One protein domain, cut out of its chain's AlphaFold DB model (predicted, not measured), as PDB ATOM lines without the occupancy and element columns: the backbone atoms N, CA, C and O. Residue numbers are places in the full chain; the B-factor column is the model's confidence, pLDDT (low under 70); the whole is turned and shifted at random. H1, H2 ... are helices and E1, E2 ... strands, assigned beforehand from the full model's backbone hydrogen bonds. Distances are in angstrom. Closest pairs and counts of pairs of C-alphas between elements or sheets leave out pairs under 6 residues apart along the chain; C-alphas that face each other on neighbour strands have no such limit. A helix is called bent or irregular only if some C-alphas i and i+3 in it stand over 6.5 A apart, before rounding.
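AT A GLANCE: This is residues 23 to 161 of the 706 residues of an uncharacterized protein of Flavobacteriales bacterium CG18_big_fil_WC_8_21_14_2_50_32_9 (UniProt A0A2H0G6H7). One strongly twisted sheet of five strands forms a wall, and the longest helix, H4, runs past it, grazing it with residues 112 to 119. H1 and H2 pack on H4 farther out from the sheet, H3 stands beside the edge strand E2, and H5 lies off the end of E3. The printed part has 139 residues with five named helices and five named strands, in the order H1 H2 E1 E2 H3 E3 H4 E4 H5 E5, and its class is mixed, helices and strands. The sheet is mixed, in the order E1 E4 E3 E5 E2. The whole is compact, with a radius of gyration of the C-alphas of 14.6 A and spans of 47 by 35 by 23 A.

IN THESE COORDINATES: Begin at Gln 23 and go to C-alpha 28 at (14.817, -27.461, 4.279), where H1, residues 28 to 31, begins. H2 follows at residues 34 to 42, and it is irregular: C-alphas 36 and 39 are 7.9 A apart. Next come two strands, E1 at residues 46 to 50 and E2 at residues 61 to 65, each 13.1 A from first to last C-alpha. H3 is residues 77 to 82. Find C-alpha 86 at (24.333, -50.090, 10.219); from there E3 runs to residue 96, 27.8 A away, and it bends by 67 degrees at residue 89. H4, residues 109 to 122, is 19.9 A long, and E4, residues 132 to 138, is 19.4 A long. After H5, residues 144 to 149, the last strand, E5, runs 21.6 A from residue 153 to residue 160, with C-alpha 160 at (23.763, -54.778, 10.523).

HOW THE PARTS SIT: Start at the edge strand E1, which is parallel to E4 at 29 degrees; N 48 and O 135 are 2.9 A apart, within hydrogen-bond range. E4 and E3 are parallel at 29 degrees, with N 93 and O 134 at 2.8 A. E3 and E5 are antiparallel at 159 degrees, with N 155 and O 92 at 2.8 A. E5 and the other edge strand, E2, are antiparallel at 158 degrees, with N 64 and O 154 at 2.7 A. E3, H4 and E4 form a strand-helix-strand unit, two parallel neighbour strands with a helix between them along the chain, and its crossover is right-handed. E2, H3 and E3 form a split unit of this kind, with E5 between its strands in the sheet, also right-handed. H3 is on the sheet but at the sheet's level, at a height of 3.2 A; the closest C-alphas of E2 and H3, Ile 62 and Trp 79, are 6.9 A apart. H4 and E3 are near each other, with 5 pairs of C-alphas within 10 A. With residues 109 to 113 alone H4 touches H2, about perpendicular at 77 degrees, closest at the C-alphas of Gly 38 and His 109, 5.2 A. With residues 113 to 117 alone it touches H1, closest at Leu 31 and Phe 113, whose C-alphas are 5.5 A apart. H5 is only just not on the sheet, with 4 pairs of C-alphas within 10 A, and it is apart from H4. Every O i to N i+4 pair is within hydrogen-bond range in H4, against 3 of 5 in H2, 1 of 2 in H3 and 1 of 2 in H5; H1 is too short for such a pair.

THE WHOLE: The two C-alphas farthest apart are those of Lys 102 and Val 161, at 47.4 A. The printed part has no cut. Look for long links from E2 to H3 and from E3 to H4. The mean pLDDT of the printed part is 84.5, and it is under 70 at residues 23 to 24, 55 to 59, 84 to 85, 130 and 161.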
ATOM      1  N   GLN A  23       9.047 -42.499   0.107       56.69
ATOM      2  CA  GLN A  23       8.654 -41.264   0.786       56.69
ATOM      3  C   GLN A  23       9.565 -40.091   0.380       56.69
ATOM      4  O   GLN A  23      10.782 -40.178   0.516       56.69
ATOM      5  N   GLU A  24       9.004 -38.981  -0.115       65.06
ATOM      6  CA  GLU A  24       9.801 -37.800  -0.477       65.06
ATOM      7  C   GLU A  24      10.551 -37.230   0.734       65.06
ATOM      8  O   GLU A  24       9.955 -37.012   1.797       65.06
ATOM      9  N   LYS A  25      11.838 -36.914   0.534       79.88
ATOM     10  CA  LYS A  25      12.715 -36.319   1.550       79.88
ATOM     11  C   LYS A  25      12.123 -35.045   2.145       79.88
ATOM     12  O   LYS A  25      11.512 -34.234   1.450       79.88
ATOM     13  N   PHE A  26      12.401 -34.804   3.420       86.44
ATOM     14  CA  PHE A  26      12.047 -33.546   4.069       86.44
ATOM     15  C   PHE A  26      12.994 -32.441   3.588       86.44
ATOM     16  O   PHE A  26      14.184 -32.449   3.912       86.44
ATOM     17  N   SER A  27      12.496 -31.505   2.779       83.50
ATOM     18  CA  SER A  27      13.301 -30.378   2.308       83.50
ATOM     19  C   SER A  27      13.483 -29.334   3.412       83.50
ATOM     20  O   SER A  27      12.663 -29.203   4.324       83.50
ATOM     21  N   ARG A  28      14.562 -28.550   3.327       80.56
ATOM     22  CA  ARG A  28      14.817 -27.461   4.279       80.56
ATOM     23  C   ARG A  28      13.725 -26.388   4.232       80.56
ATOM     24  O   ARG A  28      13.305 -25.908   5.276       80.56
ATOM     25  N   GLU A  29      13.222 -26.085   3.038       82.94
ATOM     26  CA  GLU A  29      12.123 -25.136   2.819       82.94
ATOM     27  C   GLU A  29      10.838 -25.554   3.554       82.94
ATOM     28  O   GLU A  29      10.201 -24.726   4.210       82.94
ATOM     29  N   ILE A  30      10.509 -26.850   3.518       85.00
ATOM     30  CA  ILE A  30       9.378 -27.421   4.258       85.00
ATOM     31  C   ILE A  30       9.644 -27.333   5.765       85.00
ATOM     32  O   ILE A  30       8.814 -26.816   6.515       85.00
ATOM     33  N   LEU A  31      10.819 -27.790   6.216       88.06
ATOM     34  CA  LEU A  31      11.159 -27.885   7.642       88.06
ATOM     35  C   LEU A  31      11.344 -26.533   8.355       88.06
ATOM     36  O   LEU A  31      11.308 -26.478   9.587       88.06
ATOM     37  N   ASP A  32      11.532 -25.440   7.617       90.75
ATOM     38  CA  ASP A  32      11.609 -24.090   8.182       90.75
ATOM     39  C   ASP A  32      10.229 -23.416   8.322       90.75
ATOM     40  O   ASP A  32      10.114 -22.400   9.008       90.75
ATOM     41  N   ASN A  33       9.157 -24.026   7.794       90.44
ATOM     42  CA  ASN A  33       7.793 -23.479   7.799       90.44
ATOM     43  C   ASN A  33       6.745 -24.426   8.444       90.44
ATOM     44  O   ASN A  33       5.748 -24.785   7.802       90.44
ATOM     45  N   PRO A  34       6.886 -24.799   9.736       88.88
ATOM     46  CA  PRO A  34       6.027 -25.793  10.398       88.88
ATOM     47  C   PRO A  34       4.545 -25.418  10.458       88.88
ATOM     48  O   PRO A  34       3.693 -26.297  10.413       88.88
ATOM     49  N   LYS A  35       4.204 -24.125  10.518       88.12
ATOM     50  CA  LYS A  35       2.798 -23.680  10.518       88.12
ATOM     51  C   LYS A  35       2.082 -23.973   9.197       88.12
ATOM     52  O   LYS A  35       0.877 -24.184   9.202       88.12
ATOM     53  N   LYS A  36       2.818 -23.947   8.082       89.69
ATOM     54  CA  LYS A  36       2.270 -24.135   6.735       89.69
ATOM     55  C   LYS A  36       2.225 -25.614   6.351       89.69
ATOM     56  O   LYS A  36       1.226 -26.060   5.804       89.69
ATOM     57  N   HIS A  37       3.282 -26.360   6.671       89.44
ATOM     58  CA  HIS A  37       3.459 -27.747   6.221       89.44
ATOM     59  C   HIS A  37       3.254 -28.795   7.320       89.44
ATOM     60  O   HIS A  37       3.450 -29.981   7.076       89.44
ATOM     61  N   GLY A  38       2.879 -28.390   8.535       87.00
ATOM     62  CA  GLY A  38       2.803 -29.282   9.692       87.00
ATOM     63  C   GLY A  38       1.932 -30.516   9.463       87.00
ATOM     64  O   GLY A  38       2.400 -31.637   9.634       87.00
ATOM     65  N   HIS A  39       0.703 -30.312   8.983       85.81
ATOM     66  CA  HIS A  39      -0.233 -31.403   8.698       85.81
ATOM     67  C   HIS A  39       0.205 -32.262   7.497       85.81
ATOM     68  O   HIS A  39       0.007 -33.471   7.494       85.81
ATOM     69  N   GLU A  40       0.810 -31.655   6.474       84.75
ATOM     70  CA  GLU A  40       1.334 -32.374   5.303       84.75
ATOM     71  C   GLU A  40       2.475 -33.319   5.702       84.75
ATOM     72  O   GLU A  40       2.510 -34.475   5.292       84.75
ATOM     73  N   VAL A  41       3.393 -32.833   6.539       85.00
ATOM     74  CA  VAL A  41       4.525 -33.609   7.048       85.00
ATOM     75  C   VAL A  41       4.063 -34.685   8.021       85.00
ATOM     76  O   VAL A  41       4.565 -35.798   7.939       85.00
ATOM     77  N   GLU A  42       3.103 -34.392   8.901       86.81
ATOM     78  CA  GLU A  42       2.536 -35.371   9.839       86.81
ATOM     79  C   GLU A  42       1.896 -36.567   9.118       86.81
ATOM     80  O   GLU A  42       2.107 -37.703   9.532       86.81
ATOM     81  N   LEU A  43       1.220 -36.343   7.983       83.75
ATOM     82  CA  LEU A  43       0.642 -37.415   7.156       83.75
ATOM     83  C   LEU A  43       1.685 -38.371   6.556       83.75
ATOM     84  O   LEU A  43       1.322 -39.448   6.088       83.75
ATOM     85  N   LYS A  44       2.972 -38.001   6.565       83.19
ATOM     86  CA  LYS A  44       4.062 -38.877   6.117       83.19
ATOM     87  C   LYS A  44       4.477 -39.910   7.173       83.19
ATOM     88  O   LYS A  44       5.299 -40.769   6.870       83.19
ATOM     89  N   PHE A  45       3.952 -39.824   8.396       89.50
ATOM     90  CA  PHE A  45       4.273 -40.743   9.484       89.50
ATOM     91  C   PHE A  45       3.136 -41.737   9.705       89.50
ATOM     92  O   PHE A  45       1.962 -41.369   9.743       89.50
ATOM     93  N   LYS A  46       3.489 -42.998   9.961       89.19
ATOM     94  CA  LYS A  46       2.581 -43.907  10.666       89.19
ATOM     95  C   LYS A  46       2.457 -43.418  12.111       89.19
ATOM     96  O   LYS A  46       3.476 -43.175  12.743       89.19
ATOM     97  N   ILE A  47       1.247 -43.276  12.642       90.81
ATOM     98  CA  ILE A  47       1.042 -42.889  14.046       90.81
ATOM     99  C   ILE A  47       0.564 -44.109  14.827       90.81
ATOM    100  O   ILE A  47      -0.413 -44.749  14.437       90.81
ATOM    101  N   THR A  48       1.241 -44.424  15.927       91.94
ATOM    102  CA  THR A  48       0.858 -45.496  16.851       91.94
ATOM    103  C   THR A  48       0.747 -44.972  18.272       91.94
ATOM    104  O   THR A  48       1.466 -44.060  18.676       91.94
ATOM    105  N   GLU A  49      -0.186 -45.535  19.040       92.81
ATOM    106  CA  GLU A  49      -0.340 -45.236  20.462       92.81
ATOM    107  C   GLU A  49       0.098 -46.443  21.284       92.81
ATOM    108  O   GLU A  49      -0.302 -47.572  21.006       92.81
ATOM    109  N   VAL A  50       0.912 -46.194  22.307       91.12
ATOM    110  CA  VAL A  50       1.372 -47.210  23.257       91.12
ATOM    111  C   VAL A  50       1.102 -46.735  24.679       91.12
ATOM    112  O   VAL A  50       0.994 -45.531  24.941       91.12
ATOM    113  N   TYR A  51       0.978 -47.673  25.619       89.81
ATOM    114  CA  TYR A  51       0.853 -47.312  27.029       89.81
ATOM    115  C   TYR A  51       2.117 -46.582  27.492       89.81
ATOM    116  O   TYR A  51       2.077 -45.399  27.833       89.81
ATOM    117  N   GLU A  52       3.265 -47.230  27.338       90.19
ATOM    118  CA  GLU A  52       4.587 -46.671  27.575       90.19
ATOM    119  C   GLU A  52       5.543 -47.195  26.504       90.19
ATOM    120  O   GLU A  52       5.397 -48.327  26.046       90.19
ATOM    121  N   PHE A  53       6.466 -46.355  26.029       89.50
ATOM    122  CA  PHE A  53       7.448 -46.799  25.048       89.50
ATOM    123  C   PHE A  53       8.563 -47.541  25.772       89.50
ATOM    124  O   PHE A  53       9.372 -46.931  26.475       89.50
ATOM    125  N   GLU A  54       8.615 -48.848  25.565       81.81
ATOM    126  CA  GLU A  54       9.730 -49.665  26.011       81.81
ATOM    127  C   GLU A  54      10.841 -49.605  24.968       81.81
ATOM    128  O   GLU A  54      10.624 -49.795  23.768       81.81
ATOM    129  N   LYS A  55      12.057 -49.305  25.428       67.12
ATOM    130  CA  LYS A  55      13.224 -49.328  24.557       67.12
ATOM    131  C   LYS A  55      13.468 -50.776  24.136       67.12
ATOM    132  O   LYS A  55      13.862 -51.595  24.965       67.12
ATOM    133  N   ASP A  56      13.303 -51.057  22.847       64.69
ATOM    134  CA  ASP A  56      13.758 -52.321  22.278       64.69
ATOM    135  C   ASP A  56      15.267 -52.467  22.540       64.69
ATOM    136  O   ASP A  56      16.074 -51.601  22.186       64.69
ATOM    137  N   SER A  57      15.620 -53.537  23.251       55.78
ATOM    138  CA  SER A  57      16.989 -53.853  23.665       55.78
ATOM    139  C   SER A  57      17.722 -54.696  22.615       55.78
ATOM    140  O   SER A  57      18.822 -55.184  22.875       55.78
ATOM    141  N   SER A  58      17.125 -54.875  21.432       60.75
ATOM    142  CA  SER A  58      17.736 -55.562  20.300       60.75
ATOM    143  C   SER A  58      19.032 -54.884  19.835       60.75
ATOM    144  O   SER A  58      19.203 -53.663  19.896       60.75
ATOM    145  N   LYS A  59      19.965 -55.690  19.308       60.16
ATOM    146  CA  LYS A  59      21.241 -55.219  18.730       60.16
ATOM    147  C   LYS A  59      21.066 -54.410  17.430       60.16
ATOM    148  O   LYS A  59      22.055 -53.979  16.857       60.16
ATOM    149  N   THR A  60      19.835 -54.216  16.960       82.12
ATOM    150  CA  THR A  60      19.460 -53.578  15.681       82.12
ATOM    151  C   THR A  60      18.684 -52.275  15.882       82.12
ATOM    152  O   THR A  60      17.969 -51.806  14.998       82.12
ATOM    153  N   CYS A  61      18.802 -51.684  17.070       85.62
ATOM    154  CA  CYS A  61      18.049 -50.513  17.481       85.62
ATOM    155  C   CYS A  61      18.953 -49.546  18.255       85.62
ATOM    156  O   CYS A  61      19.751 -49.959  19.100       85.62
ATOM    157  N   ILE A  62      18.861 -48.244  17.973       88.81
ATOM    158  CA  ILE A  62      19.557 -47.214  18.749       88.81
ATOM    159  C   ILE A  62      18.619 -46.081  19.138       88.81
ATOM    160  O   ILE A  62      17.865 -45.554  18.325       88.81
ATOM    161  N   ALA A  63      18.678 -45.697  20.411       91.06
ATOM    162  CA  ALA A  63      17.802 -44.692  20.991       91.06
ATOM    163  C   ALA A  63      18.578 -43.399  21.267       91.06
ATOM    164  O   ALA A  63      19.490 -43.373  22.096       91.06
ATOM    165  N   ILE A  64      18.171 -42.318  20.607       91.62
ATOM    166  CA  ILE A  64      18.735 -40.979  20.740       91.62
ATOM    167  C   ILE A  64      17.760 -40.095  21.526       91.62
ATOM    168  O   ILE A  64      16.705 -39.704  21.028       91.62
ATOM    169  N   LYS A  65      18.106 -39.757  22.765       91.75
ATOM    170  CA  LYS A  65      17.265 -38.993  23.697       91.75
ATOM    171  C   LYS A  65      17.334 -37.495  23.414       91.75
ATOM    172  O   LYS A  65      18.410 -36.978  23.137       91.75
ATOM    173  N   ASN A  66      16.216 -36.780  23.536       84.12
ATOM    174  CA  ASN A  66      16.163 -35.315  23.395       84.12
ATOM    175  C   ASN A  66      15.280 -34.587  24.423       84.12
ATOM    176  O   ASN A  66      15.146 -33.373  24.320       84.12
ATOM    177  N   GLY A  67      14.741 -35.275  25.439       82.69
ATOM    178  CA  GLY A  67      13.955 -34.677  26.533       82.69
ATOM    179  C   GLY A  67      12.559 -34.180  26.114       82.69
ATOM    180  O   GLY A  67      12.319 -33.870  24.949       82.69
ATOM    181  N   LEU A  68      11.624 -34.077  27.071       80.88
ATOM    182  CA  LEU A  68      10.180 -33.851  26.840       80.88
ATOM    183  C   LEU A  68       9.837 -32.751  25.824       80.88
ATOM    184  O   LEU A  68       9.010 -32.949  24.937       80.88
ATOM    185  N   ARG A  69      10.455 -31.573  25.952       85.81
ATOM    186  CA  ARG A  69      10.182 -30.402  25.095       85.81
ATOM    187  C   ARG A  69      11.421 -29.899  24.369       85.81
ATOM    188  O   ARG A  69      11.430 -28.775  23.874       85.81
ATOM    189  N   SER A  70      12.471 -30.712  24.320       89.06
ATOM    190  CA  SER A  70      13.714 -30.345  23.657       89.06
ATOM    191  C   SER A  70      13.830 -31.033  22.296       89.06
ATOM    192  O   SER A  70      13.296 -32.116  22.032       89.06
ATOM    193  N   SER A  71      14.486 -30.316  21.388       89.50
ATOM    194  CA  SER A  71      14.846 -30.798  20.056       89.50
ATOM    195  C   SER A  71      16.323 -31.168  19.950       89.50
ATOM    196  O   SER A  71      16.731 -31.725  18.935       89.50
ATOM    197  N   ASN A  72      17.123 -30.863  20.974       89.44
ATOM    198  CA  ASN A  72      18.545 -31.173  21.007       89.44
ATOM    199  C   ASN A  72      18.740 -32.590  21.534       89.44
ATOM    200  O   ASN A  72      18.207 -32.943  22.586       89.44
ATOM    201  N   TYR A  73      19.497 -33.389  20.791       91.62
ATOM    202  CA  TYR A  73      19.804 -34.762  21.157       91.62
ATOM    203  C   TYR A  73      20.979 -34.810  22.134       91.62
ATOM    204  O   TYR A  73      22.005 -34.181  21.898       91.62
ATOM    205  N   ILE A  74      20.816 -35.562  23.222       89.12
ATOM    206  CA  ILE A  74      21.799 -35.706  24.304       89.12
ATOM    207  C   ILE A  74      22.917 -36.666  23.881       89.12
ATOM    208  O   ILE A  74      24.081 -36.425  24.172       89.12
ATOM    209  N   ASN A  75      22.563 -37.740  23.175       87.00
ATOM    210  CA  ASN A  75      23.473 -38.815  22.778       87.00
ATOM    211  C   ASN A  75      23.448 -39.069  21.259       87.00
ATOM    212  O   ASN A  75      23.439 -40.207  20.801       87.00
ATOM    213  N   GLY A  76      23.411 -37.992  20.465       79.12
ATOM    214  CA  GLY A  76      23.391 -38.066  18.996       79.12
ATOM    215  C   GLY A  76      24.581 -38.822  18.397       79.12
ATOM    216  O   GLY A  76      24.414 -39.571  17.437       79.12
ATOM    217  N   ASP A  77      25.755 -38.695  19.017       77.06
ATOM    218  CA  ASP A  77      26.989 -39.342  18.567       77.06
ATOM    219  C   ASP A  77      26.957 -40.872  18.689       77.06
ATOM    220  O   ASP A  77      27.770 -41.551  18.064       77.06
ATOM    221  N   ASP A  78      26.021 -41.441  19.457       83.19
ATOM    222  CA  ASP A  78      25.887 -42.895  19.561       83.19
ATOM    223  C   ASP A  78      25.527 -43.523  18.207       83.19
ATOM    224  O   ASP A  78      26.038 -44.594  17.883       83.19
ATOM    225  N   TRP A  79      24.737 -42.832  17.372       85.75
ATOM    226  CA  TRP A  79      24.489 -43.258  15.988       85.75
ATOM    227  C   TRP A  79      25.778 -43.280  15.169       85.75
ATOM    228  O   TRP A  79      26.087 -44.281  14.526       85.75
ATOM    229  N   LEU A  80      26.592 -42.229  15.267       73.31
ATOM    230  CA  LEU A  80      27.835 -42.098  14.502       73.31
ATOM    231  C   LEU A  80      28.860 -43.198  14.839       73.31
ATOM    232  O   LEU A  80      29.706 -43.545  14.013       73.31
ATOM    233  N   LYS A  81      28.782 -43.794  16.037       75.81
ATOM    234  CA  LYS A  81      29.633 -44.932  16.425       75.81
ATOM    235  C   LYS A  81      29.320 -46.197  15.630       75.81
ATOM    236  O   LYS A  81      30.227 -46.998  15.420       75.81
ATOM    237  N   ILE A  82      28.081 -46.381  15.175       70.38
ATOM    238  CA  ILE A  82      27.630 -47.606  14.499       70.38
ATOM    239  C   ILE A  82      27.207 -47.391  13.043       70.38
ATOM    240  O   ILE A  82      27.153 -48.369  12.304       70.38
ATOM    241  N   GLU A  83      26.983 -46.148  12.597       75.00
ATOM    242  CA  GLU A  83      26.440 -45.805  11.265       75.00
ATOM    243  C   GLU A  83      27.200 -46.476  10.109       75.00
ATOM    244  O   GLU A  83      26.658 -46.795   9.056       75.00
ATOM    245  N   HIS A  84      28.490 -46.743  10.307       57.44
ATOM    246  CA  HIS A  84      29.326 -47.368   9.299       57.44
ATOM    247  C   HIS A  84      29.013 -48.860   9.109       57.44
ATOM    248  O   HIS A  84      29.277 -49.369   8.020       57.44
ATOM    249  N   LYS A  85      28.462 -49.554  10.111       61.69
ATOM    250  CA  LYS A  85      28.062 -50.978  10.091       61.69
ATOM    251  C   LYS A  85      26.543 -51.168  10.113       61.69
ATOM    252  O   LYS A  85      26.080 -52.297  10.192       61.69
ATOM    253  N   ALA A  86      25.778 -50.086  10.058       75.12
ATOM    254  CA  ALA A  86      24.333 -50.090  10.219       75.12
ATOM    255  C   ALA A  86      23.668 -49.425   9.010       75.12
ATOM    256  O   ALA A  86      24.049 -48.326   8.616       75.12
ATOM    257  N   GLU A  87      22.670 -50.074   8.417       79.50
ATOM    258  CA  GLU A  87      21.806 -49.453   7.411       79.50
ATOM    259  C   GLU A  87      20.441 -49.156   8.046       79.50
ATOM    260  O   GLU A  87      19.752 -50.105   8.432       79.50
ATOM    261  N   PRO A  88      20.048 -47.875   8.188       82.94
ATOM    262  CA  PRO A  88      18.785 -47.504   8.813       82.94
ATOM    263  C   PRO A  88      17.607 -47.930   7.933       82.94
ATOM    264  O   PRO A  88      17.599 -47.683   6.727       82.94
ATOM    265  N   ILE A  89      16.604 -48.551   8.548       82.88
ATOM    266  CA  ILE A  89      15.405 -49.075   7.874       82.88
ATOM    267  C   ILE A  89      14.120 -48.396   8.364       82.88
ATOM    268  O   ILE A  89      13.170 -48.227   7.594       82.88
ATOM    269  N   ALA A  90      14.095 -47.950   9.622       89.06
ATOM    270  CA  ALA A  90      12.960 -47.239  10.193       89.06
ATOM    271  C   ALA A  90      13.409 -46.226  11.245       89.06
ATOM    272  O   ALA A  90      14.410 -46.419  11.937       89.06
ATOM    273  N   ILE A  91      12.656 -45.135  11.368       93.56
ATOM    274  CA  ILE A  91      12.871 -44.114  12.386       93.56
ATOM    275  C   ILE A  91      11.555 -43.828  13.105       93.56
ATOM    276  O   ILE A  91      10.589 -43.339  12.517       93.56
ATOM    277  N   LYS A  92      11.553 -44.084  14.415       94.44
ATOM    278  CA  LYS A  92      10.449 -43.784  15.327       94.44
ATOM    279  C   LYS A  92      10.746 -42.501  16.087       94.44
ATOM    280  O   LYS A  92      11.773 -42.393  16.755       94.44
ATOM    281  N   ILE A  93       9.848 -41.528  16.029       94.56
ATOM    282  CA  ILE A  93       9.915 -40.314  16.844       94.56
ATOM    283  C   ILE A  93       8.932 -40.467  17.996       94.56
ATOM    284  O   ILE A  93       7.722 -40.553  17.786       94.56
ATOM    285  N   VAL A  94       9.457 -40.493  19.217       93.88
ATOM    286  CA  VAL A  94       8.657 -40.776  20.406       93.88
ATOM    287  C   VAL A  94       8.219 -39.472  21.068       93.88
ATOM    288  O   VAL A  94       9.032 -38.593  21.388       93.88
ATOM    289  N   PHE A  95       6.908 -39.347  21.243       92.19
ATOM    290  CA  PHE A  95       6.234 -38.250  21.920       92.19
ATOM    291  C   PHE A  95       5.318 -38.799  23.010       92.19
ATOM    292  O   PHE A  95       4.830 -39.923  22.944       92.19
ATOM    293  N   SER A  96       5.006 -37.965  23.995       90.50
ATOM    294  CA  SER A  96       3.919 -38.248  24.928       90.50
ATOM    295  C   SER A  96       2.647 -37.526  24.515       90.50
ATOM    296  O   SER A  96       2.683 -36.372  24.075       90.50
ATOM    297  N   LYS A  97       1.509 -38.186  24.720       89.50
ATOM    298  CA  LYS A  97       0.163 -37.663  24.483       89.50
ATOM    299  C   LYS A  97      -0.257 -36.712  25.613       89.50
ATOM    300  O   LYS A  97      -1.307 -36.865  26.227       89.50
ATOM    301  N   TYR A  98       0.592 -35.730  25.913       85.88
ATOM    302  CA  TYR A  98       0.428 -34.770  27.001       85.88
ATOM    303  C   TYR A  98       1.034 -33.401  26.631       85.88
ATOM    304  O   TYR A  98       2.092 -33.356  25.997       85.88
ATOM    305  N   PRO A  99       0.420 -32.273  27.044       79.50
ATOM    306  CA  PRO A  99      -0.852 -32.177  27.764       79.50
ATOM    307  C   PRO A  99      -2.051 -32.462  26.850       79.50
ATOM    308  O   PRO A  99      -2.085 -32.026  25.698       79.50
ATOM    309  N   ILE A 100      -3.057 -33.167  27.372       74.38
ATOM    310  CA  ILE A 100      -4.333 -33.361  26.670       74.38
ATOM    311  C   ILE A 100      -5.147 -32.075  26.827       74.38
ATOM    312  O   ILE A 100      -5.443 -31.646  27.941       74.38
ATOM    313  N   ARG A 101      -5.486 -31.428  25.708       78.25
ATOM    314  CA  ARG A 101      -6.304 -30.208  25.694       78.25
ATOM    315  C   ARG A 101      -7.787 -30.573  25.586       78.25
ATOM    316  O   ARG A 101      -8.131 -31.703  25.257       78.25
ATOM    317  N   LYS A 102      -8.678 -29.593  25.782       73.81
ATOM    318  CA  LYS A 102     -10.148 -29.756  25.711       73.81
ATOM    319  C   LYS A 102     -10.653 -30.452  24.429       73.81
ATOM    320  O   LYS A 102     -11.705 -31.074  24.462       73.81
ATOM    321  N   HIS A 103      -9.903 -30.371  23.327       75.31
ATOM    322  CA  HIS A 103     -10.247 -30.956  22.021       75.31
ATOM    323  C   HIS A 103      -9.367 -32.165  21.648       75.31
ATOM    324  O   HIS A 103      -9.240 -32.495  20.473       75.31
ATOM    325  N   GLY A 104      -8.724 -32.803  22.631       79.75
ATOM    326  CA  GLY A 104      -7.798 -33.914  22.418       79.75
ATOM    327  C   GLY A 104      -6.335 -33.481  22.296       79.75
ATOM    328  O   GLY A 104      -5.965 -32.333  22.565       79.75
ATOM    329  N   TYR A 105      -5.480 -34.441  21.943       83.38
ATOM    330  CA  TYR A 105      -4.053 -34.210  21.728       83.38
ATOM    331  C   TYR A 105      -3.806 -33.550  20.368       83.38
ATOM    332  O   TYR A 105      -4.448 -33.895  19.380       83.38
ATOM    333  N   GLN A 106      -2.861 -32.611  20.323       85.56
ATOM    334  CA  GLN A 106      -2.419 -31.955  19.094       85.56
ATOM    335  C   GLN A 106      -0.902 -32.074  18.980       85.56
ATOM    336  O   GLN A 106      -0.183 -31.723  19.921       85.56
ATOM    337  N   MET A 107      -0.425 -32.531  17.823       89.31
ATOM    338  CA  MET A 107       1.000 -32.641  17.540       89.31
ATOM    339  C   MET A 107       1.665 -31.262  17.552       89.31
ATOM    340  O   MET A 107       1.191 -30.302  16.940       89.31
ATOM    341  N   ASN A 108       2.808 -31.155  18.226       90.75
ATOM    342  CA  ASN A 108       3.617 -29.945  18.183       90.75
ATOM    343  C   ASN A 108       4.527 -29.972  16.946       90.75
ATOM    344  O   ASN A 108       5.675 -30.417  17.017       90.75
ATOM    345  N   HIS A 109       4.024 -29.473  15.812       93.38
ATOM    346  CA  HIS A 109       4.770 -29.461  14.544       93.38
ATOM    347  C   HIS A 109       6.092 -28.694  14.629       93.38
ATOM    348  O   HIS A 109       7.077 -29.113  14.031       93.38
ATOM    349  N   ALA A 110       6.163 -27.611  15.409       92.56
ATOM    350  CA  ALA A 110       7.413 -26.869  15.584       92.56
ATOM    351  C   ALA A 110       8.488 -27.725  16.274       92.56
ATOM    352  O   ALA A 110       9.649 -27.725  15.860       92.56
ATOM    353  N   LEU A 111       8.102 -28.491  17.299       92.81
ATOM    354  CA  LEU A 111       9.007 -29.412  17.984       92.81
ATOM    355  C   LEU A 111       9.408 -30.585  17.080       92.81
ATOM    356  O   LEU A 111      10.596 -30.892  16.994       92.81
ATOM    357  N   LEU A 112       8.453 -31.190  16.364       93.62
ATOM    358  CA  LEU A 112       8.710 -32.248  15.380       93.62
ATOM    359  C   LEU A 112       9.732 -31.799  14.324       93.62
ATOM    360  O   LEU A 112      10.727 -32.480  14.091       93.62
ATOM    361  N   PHE A 113       9.539 -30.619  13.737       95.31
ATOM    362  CA  PHE A 113      10.390 -30.120  12.656       95.31
ATOM    363  C   PHE A 113      11.796 -29.788  13.159       95.31
ATOM    364  O   PHE A 113      12.782 -30.083  12.486       95.31
ATOM    365  N   ASN A 114      11.918 -29.217  14.358       94.25
ATOM    366  CA  ASN A 114      13.224 -28.951  14.956       94.25
ATOM    367  C   ASN A 114      13.968 -30.242  15.326       94.25
ATOM    368  O   ASN A 114      15.179 -30.313  15.128       94.25
ATOM    369  N   ARG A 115      13.254 -31.277  15.790       94.56
ATOM    370  CA  ARG A 115      13.824 -32.614  16.016       94.56
ATOM    371  C   ARG A 115      14.341 -33.220  14.708       94.56
ATOM    372  O   ARG A 115      15.509 -33.583  14.648       94.56
ATOM    373  N   LEU A 116      13.545 -33.206  13.635       94.12
ATOM    374  CA  LEU A 116      13.976 -33.655  12.301       94.12
ATOM    375  C   LEU A 116      15.211 -32.889  11.803       94.12
ATOM    376  O   LEU A 116      16.196 -33.496  11.391       94.12
ATOM    377  N   LYS A 117      15.211 -31.552  11.904       94.06
ATOM    378  CA  LYS A 117      16.367 -30.727  11.518       94.06
ATOM    379  C   LYS A 117      17.625 -31.093  12.294       94.06
ATOM    380  O   LYS A 117      18.695 -31.169  11.702       94.06
ATOM    381  N   ASN A 118      17.517 -31.295  13.604       92.81
ATOM    382  CA  ASN A 118      18.668 -31.666  14.420       92.81
ATOM    383  C   ASN A 118      19.125 -33.106  14.155       92.81
ATOM    384  O   ASN A 118      20.325 -33.356  14.172       92.81
ATOM    385  N   LEU A 119      18.214 -34.018  13.813       93.12
ATOM    386  CA  LEU A 119      18.552 -35.385  13.421       93.12
ATOM    387  C   LEU A 119      19.342 -35.391  12.106       93.12
ATOM    388  O   LEU A 119      20.382 -36.028  12.011       93.12
ATOM    389  N   PHE A 120      18.918 -34.591  11.126       90.88
ATOM    390  CA  PHE A 120      19.618 -34.462   9.842       90.88
ATOM    391  C   PHE A 120      20.909 -33.644   9.918       90.88
ATOM    392  O   PHE A 120      21.706 -33.676   8.983       90.88
ATOM    393  N   LYS A 121      21.134 -32.904  11.009       85.69
ATOM    394  CA  LYS A 121      22.452 -32.331  11.309       85.69
ATOM    395  C   LYS A 121      23.417 -33.383  11.849       85.69
ATOM    396  O   LYS A 121      24.599 -33.275  11.546       85.69
ATOM    397  N   ILE A 122      22.922 -34.344  12.638       82.81
ATOM    398  CA  ILE A 122      23.721 -35.485  13.110       82.81
ATOM    399  C   ILE A 122      24.130 -36.320  11.901       82.81
ATOM    400  O   ILE A 122      25.318 -36.504  11.662       82.81
ATOM    401  N   ASP A 123      23.152 -36.742  11.100       79.81
ATOM    402  CA  ASP A 123      23.402 -37.466   9.860       79.81
ATOM    403  C   ASP A 123      22.362 -37.094   8.780       79.81
ATOM    404  O   ASP A 123      21.190 -37.485   8.869       79.81
ATOM    405  N   PRO A 124      22.761 -36.353   7.722       77.00
ATOM    406  CA  PRO A 124      21.882 -36.020   6.603       77.00
ATOM    407  C   PRO A 124      21.324 -37.243   5.860       77.00
ATOM    408  O   PRO A 124      20.349 -37.109   5.113       77.00
ATOM    409  N   TYR A 125      21.938 -38.419   6.014       70.00
ATOM    410  CA  TYR A 125      21.517 -39.658   5.369       70.00
ATOM    411  C   TYR A 125      20.331 -40.336   6.044       70.00
ATOM    412  O   TYR A 125      19.677 -41.143   5.393       70.00
ATOM    413  N   LEU A 126      19.961 -39.922   7.257       83.69
ATOM    414  CA  LEU A 126      18.701 -40.326   7.881       83.69
ATOM    415  C   LEU A 126      17.474 -39.733   7.163       83.69
ATOM    416  O   LEU A 126      16.362 -40.204   7.360       83.69
ATOM    417  N   ASN A 127      17.655 -38.733   6.290       87.81
ATOM    418  CA  ASN A 127      16.621 -38.214   5.387       87.81
ATOM    419  C   ASN A 127      16.637 -38.977   4.047       87.81
ATOM    420  O   ASN A 127      16.938 -38.413   2.981       87.81
ATOM    421  N   ASP A 128      16.407 -40.288   4.111       78.25
ATOM    422  CA  ASP A 128      16.362 -41.176   2.950       78.25
ATOM    423  C   ASP A 128      14.933 -41.621   2.626       78.25
ATOM    424  O   ASP A 128      14.088 -41.742   3.507       78.25
ATOM    425  N   THR A 129      14.669 -41.863   1.343       74.38
ATOM    426  CA  THR A 129      13.343 -42.243   0.838       74.38
ATOM    427  C   THR A 129      13.008 -43.710   1.113       74.38
ATOM    428  O   THR A 129      11.869 -44.122   0.914       74.38
ATOM    429  N   LEU A 130      14.014 -44.505   1.500       69.88
ATOM    430  CA  LEU A 130      13.886 -45.921   1.857       69.88
ATOM    431  C   LEU A 130      13.645 -46.147   3.358       69.88
ATOM    432  O   LEU A 130      13.369 -47.272   3.764       69.88
ATOM    433  N   ILE A 131      13.760 -45.096   4.173       80.88
ATOM    434  CA  ILE A 131      13.535 -45.165   5.616       80.88
ATOM    435  C   ILE A 131      12.052 -44.949   5.880       80.88
ATOM    436  O   ILE A 131      11.471 -43.957   5.436       80.88
ATOM    437  N   THR A 132      11.451 -45.861   6.634       86.50
ATOM    438  CA  THR A 132      10.065 -45.707   7.085       86.50
ATOM    439  C   THR A 132       9.999 -44.833   8.334       86.50
ATOM    440  O   THR A 132      10.889 -44.874   9.183       86.50
ATOM    441  N   TRP A 133       8.952 -44.016   8.450       91.75
ATOM    442  CA  TRP A 133       8.818 -43.051   9.538       91.75
ATOM    443  C   TRP A 133       7.569 -43.302  10.374       91.75
ATOM    444  O   TRP A 133       6.458 -43.426   9.853       91.75
ATOM    445  N   GLU A 134       7.750 -43.321  11.690       93.25
ATOM    446  CA  GLU A 134       6.680 -43.550  12.653       93.25
ATOM    447  C   GLU A 134       6.724 -42.515  13.780       93.25
ATOM    448  O   GLU A 134       7.787 -42.114  14.250       93.25
ATOM    449  N   ILE A 135       5.551 -42.070  14.220       94.31
ATOM    450  CA  ILE A 135       5.360 -41.306  15.447       94.31
ATOM    451  C   ILE A 135       4.729 -42.243  16.467       94.31
ATOM    452  O   ILE A 135       3.630 -42.752  16.252       94.31
ATOM    453  N   VAL A 136       5.408 -42.417  17.598       93.75
ATOM    454  CA  VAL A 136       4.906 -43.208  18.722       93.75
ATOM    455  C   VAL A 136       4.409 -42.256  19.803       93.75
ATOM    456  O   VAL A 136       5.177 -41.438  20.312       93.75
ATOM    457  N   LEU A 137       3.127 -42.355  20.147       93.06
ATOM    458  CA  LEU A 137       2.464 -41.556  21.172       93.06
ATOM    459  C   LEU A 137       2.264 -42.378  22.447       93.06
ATOM    460  O   LEU A 137       1.460 -43.304  22.495       93.06
ATOM    461  N   GLN A 138       2.971 -42.002  23.507       93.06
ATOM    462  CA  GLN A 138       2.838 -42.623  24.823       93.06
ATOM    463  C   GLN A 138       1.645 -42.053  25.589       93.06
ATOM    464  O   GLN A 138       1.457 -40.837  25.616       93.06
ATOM    465  N   THR A 139       0.867 -42.913  26.246       91.44
ATOM    466  CA  THR A 139      -0.376 -42.527  26.943       91.44
ATOM    467  C   THR A 139      -0.273 -42.568  28.473       91.44
ATOM    468  O   THR A 139      -1.119 -41.971  29.143       91.44
ATOM    469  N   ASN A 140       0.777 -43.174  29.045       88.06
ATOM    470  CA  ASN A 140       1.060 -43.214  30.488       88.06
ATOM    471  C   ASN A 140       1.581 -41.865  31.042       88.06
ATOM    472  O   ASN A 140       2.642 -41.772  31.654       88.06
ATOM    473  N   CYS A 141       0.854 -40.775  30.791       82.81
ATOM    474  CA  CYS A 141       1.259 -39.422  31.170       82.81
ATOM    475  C   CYS A 141       0.058 -38.538  31.521       82.81
ATOM    476  O   CYS A 141      -0.508 -37.859  30.662       82.81
ATOM    477  N   LYS A 142      -0.335 -38.521  32.801       82.94
ATOM    478  CA  LYS A 142      -1.460 -37.708  33.301       82.94
ATOM    479  C   LYS A 142      -1.018 -36.378  33.919       82.94
ATOM    480  O   LYS A 142      -1.841 -35.478  34.065       82.94
ATOM    481  N   ASN A 143       0.259 -36.233  34.270       85.00
ATOM    482  CA  ASN A 143       0.832 -35.015  34.850       85.00
ATOM    483  C   ASN A 143       2.292 -34.794  34.408       85.00
ATOM    484  O   ASN A 143       2.920 -35.696  33.845       85.00
ATOM    485  N   ASP A 144       2.825 -33.596  34.672       81.75
ATOM    486  CA  ASP A 144       4.187 -33.198  34.286       81.75
ATOM    487  C   ASP A 144       5.279 -34.111  34.888       81.75
ATOM    488  O   ASP A 144       6.288 -34.368  34.230       81.75
ATOM    489  N   ASN A 145       5.073 -34.664  36.090       81.50
ATOM    490  CA  ASN A 145       6.034 -35.588  36.711       81.50
ATOM    491  C   ASN A 145       6.091 -36.929  35.969       81.50
ATOM    492  O   ASN A 145       7.173 -37.418  35.658       81.50
ATOM    493  N   GLN A 146       4.936 -37.505  35.633       83.12
ATOM    494  CA  GLN A 146       4.863 -38.755  34.873       83.12
ATOM    495  C   GLN A 146       5.460 -38.590  33.478       83.12
ATOM    496  O   GLN A 146       6.284 -39.395  33.063       83.12
ATOM    497  N   VAL A 147       5.100 -37.514  32.770       86.50
ATOM    498  CA  VAL A 147       5.565 -37.312  31.394       86.50
ATOM    499  C   VAL A 147       7.071 -37.042  31.317       86.50
ATOM    500  O   VAL A 147       7.704 -37.394  30.323       86.50
ATOM    501  N   SER A 148       7.657 -36.436  32.354       84.12
ATOM    502  CA  SER A 148       9.097 -36.163  32.412       84.12
ATOM    503  C   SER A 148       9.933 -37.435  32.575       84.12
ATOM    504  O   SER A 148      11.087 -37.447  32.153       84.12
ATOM    505  N   ASN A 149       9.341 -38.502  33.121       85.88
ATOM    506  CA  ASN A 149       9.995 -39.799  33.309       85.88
ATOM    507  C   ASN A 149       9.900 -40.717  32.078       85.88
ATOM    508  O   ASN A 149      10.621 -41.708  32.002       85.88
ATOM    509  N   LEU A 150       9.046 -40.388  31.103       90.19
ATOM    510  CA  LEU A 150       8.904 -41.155  29.866       90.19
ATOM    511  C   LEU A 150      10.088 -40.940  28.910       90.19
ATOM    512  O   LEU A 150      10.794 -39.930  28.966       90.19
ATOM    513  N   PHE A 151      10.292 -41.877  27.983       91.94
ATOM    514  CA  PHE A 151      11.286 -41.718  26.927       91.94
ATOM    515  C   PHE A 151      10.875 -40.624  25.929       91.94
ATOM    516  O   PHE A 151       9.796 -40.643  25.350       91.94
ATOM    517  N   HIS A 152      11.791 -39.693  25.664       91.19
ATOM    518  CA  HIS A 152      11.635 -38.680  24.619       91.19
ATOM    519  C   HIS A 152      12.856 -38.699  23.731       91.19
ATOM    520  O   HIS A 152      13.976 -38.460  24.201       91.19
ATOM    521  N   GLY A 153      12.647 -38.981  22.454       92.94
ATOM    522  CA  GLY A 153      13.763 -39.180  21.558       92.94
ATOM    523  C   GLY A 153      13.366 -39.675  20.189       92.94
ATOM    524  O   GLY A 153      12.206 -39.634  19.778       92.94
ATOM    525  N   VAL A 154      14.387 -40.136  19.487       94.00
ATOM    526  CA  VAL A 154      14.276 -40.849  18.229       94.00
ATOM    527  C   VAL A 154      14.869 -42.229  18.414       94.00
ATOM    528  O   VAL A 154      15.886 -42.383  19.084       94.00
ATOM    529  N   VAL A 155      14.235 -43.223  17.817       93.75
ATOM    530  CA  VAL A 155      14.752 -44.577  17.743       93.75
ATOM    531  C   VAL A 155      15.015 -44.899  16.284       93.75
ATOM    532  O   VAL A 155      14.117 -44.770  15.455       93.75
ATOM    533  N   ILE A 156      16.259 -45.250  15.977       92.44
ATOM    534  CA  ILE A 156      16.686 -45.664  14.644       92.44
ATOM    535  C   ILE A 156      16.801 -47.181  14.670       92.44
ATOM    536  O   ILE A 156      17.620 -47.738  15.405       92.44
ATOM    537  N   GLU A 157      15.984 -47.835  13.860       91.06
ATOM    538  CA  GLU A 157      16.091 -49.260  13.584       91.06
ATOM    539  C   GLU A 157      16.981 -49.445  12.367       91.06
ATOM    540  O   GLU A 157      16.849 -48.733  11.364       91.06
ATOM    541  N   TYR A 158      17.902 -50.393  12.453       84.75
ATOM    542  CA  TYR A 158      18.889 -50.636  11.417       84.75
ATOM    543  C   TYR A 158      19.158 -52.125  11.258       84.75
ATOM    544  O   TYR A 158      19.107 -52.889  12.215       84.75
ATOM    545  N   LYS A 159      19.521 -52.538  10.047       78.38
ATOM    546  CA  LYS A 159      20.142 -53.847   9.829       78.38
ATOM    547  C   LYS A 159      21.655 -53.707   9.933       78.38
ATOM    548  O   LYS A 159      22.221 -52.710   9.473       78.38
ATOM    549  N   ILE A 160      22.305 -54.692  10.542       71.25
ATOM    550  CA  ILE A 160      23.763 -54.778  10.523       71.25
ATOM    551  C   ILE A 160      24.174 -55.126   9.092       71.25
ATOM    552  O   ILE A 160      23.610 -56.015   8.460       71.25
ATOM    553  N   VAL A 161      25.104 -54.348   8.556       57.69
ATOM    554  CA  VAL A 161      25.750 -54.609   7.276       57.69
ATOM    555  C   VAL A 161      27.043 -55.322   7.621       57.69
ATOM    556  O   VAL A 161      27.974 -54.663   8.097       57.69
TER     557      VAL A 161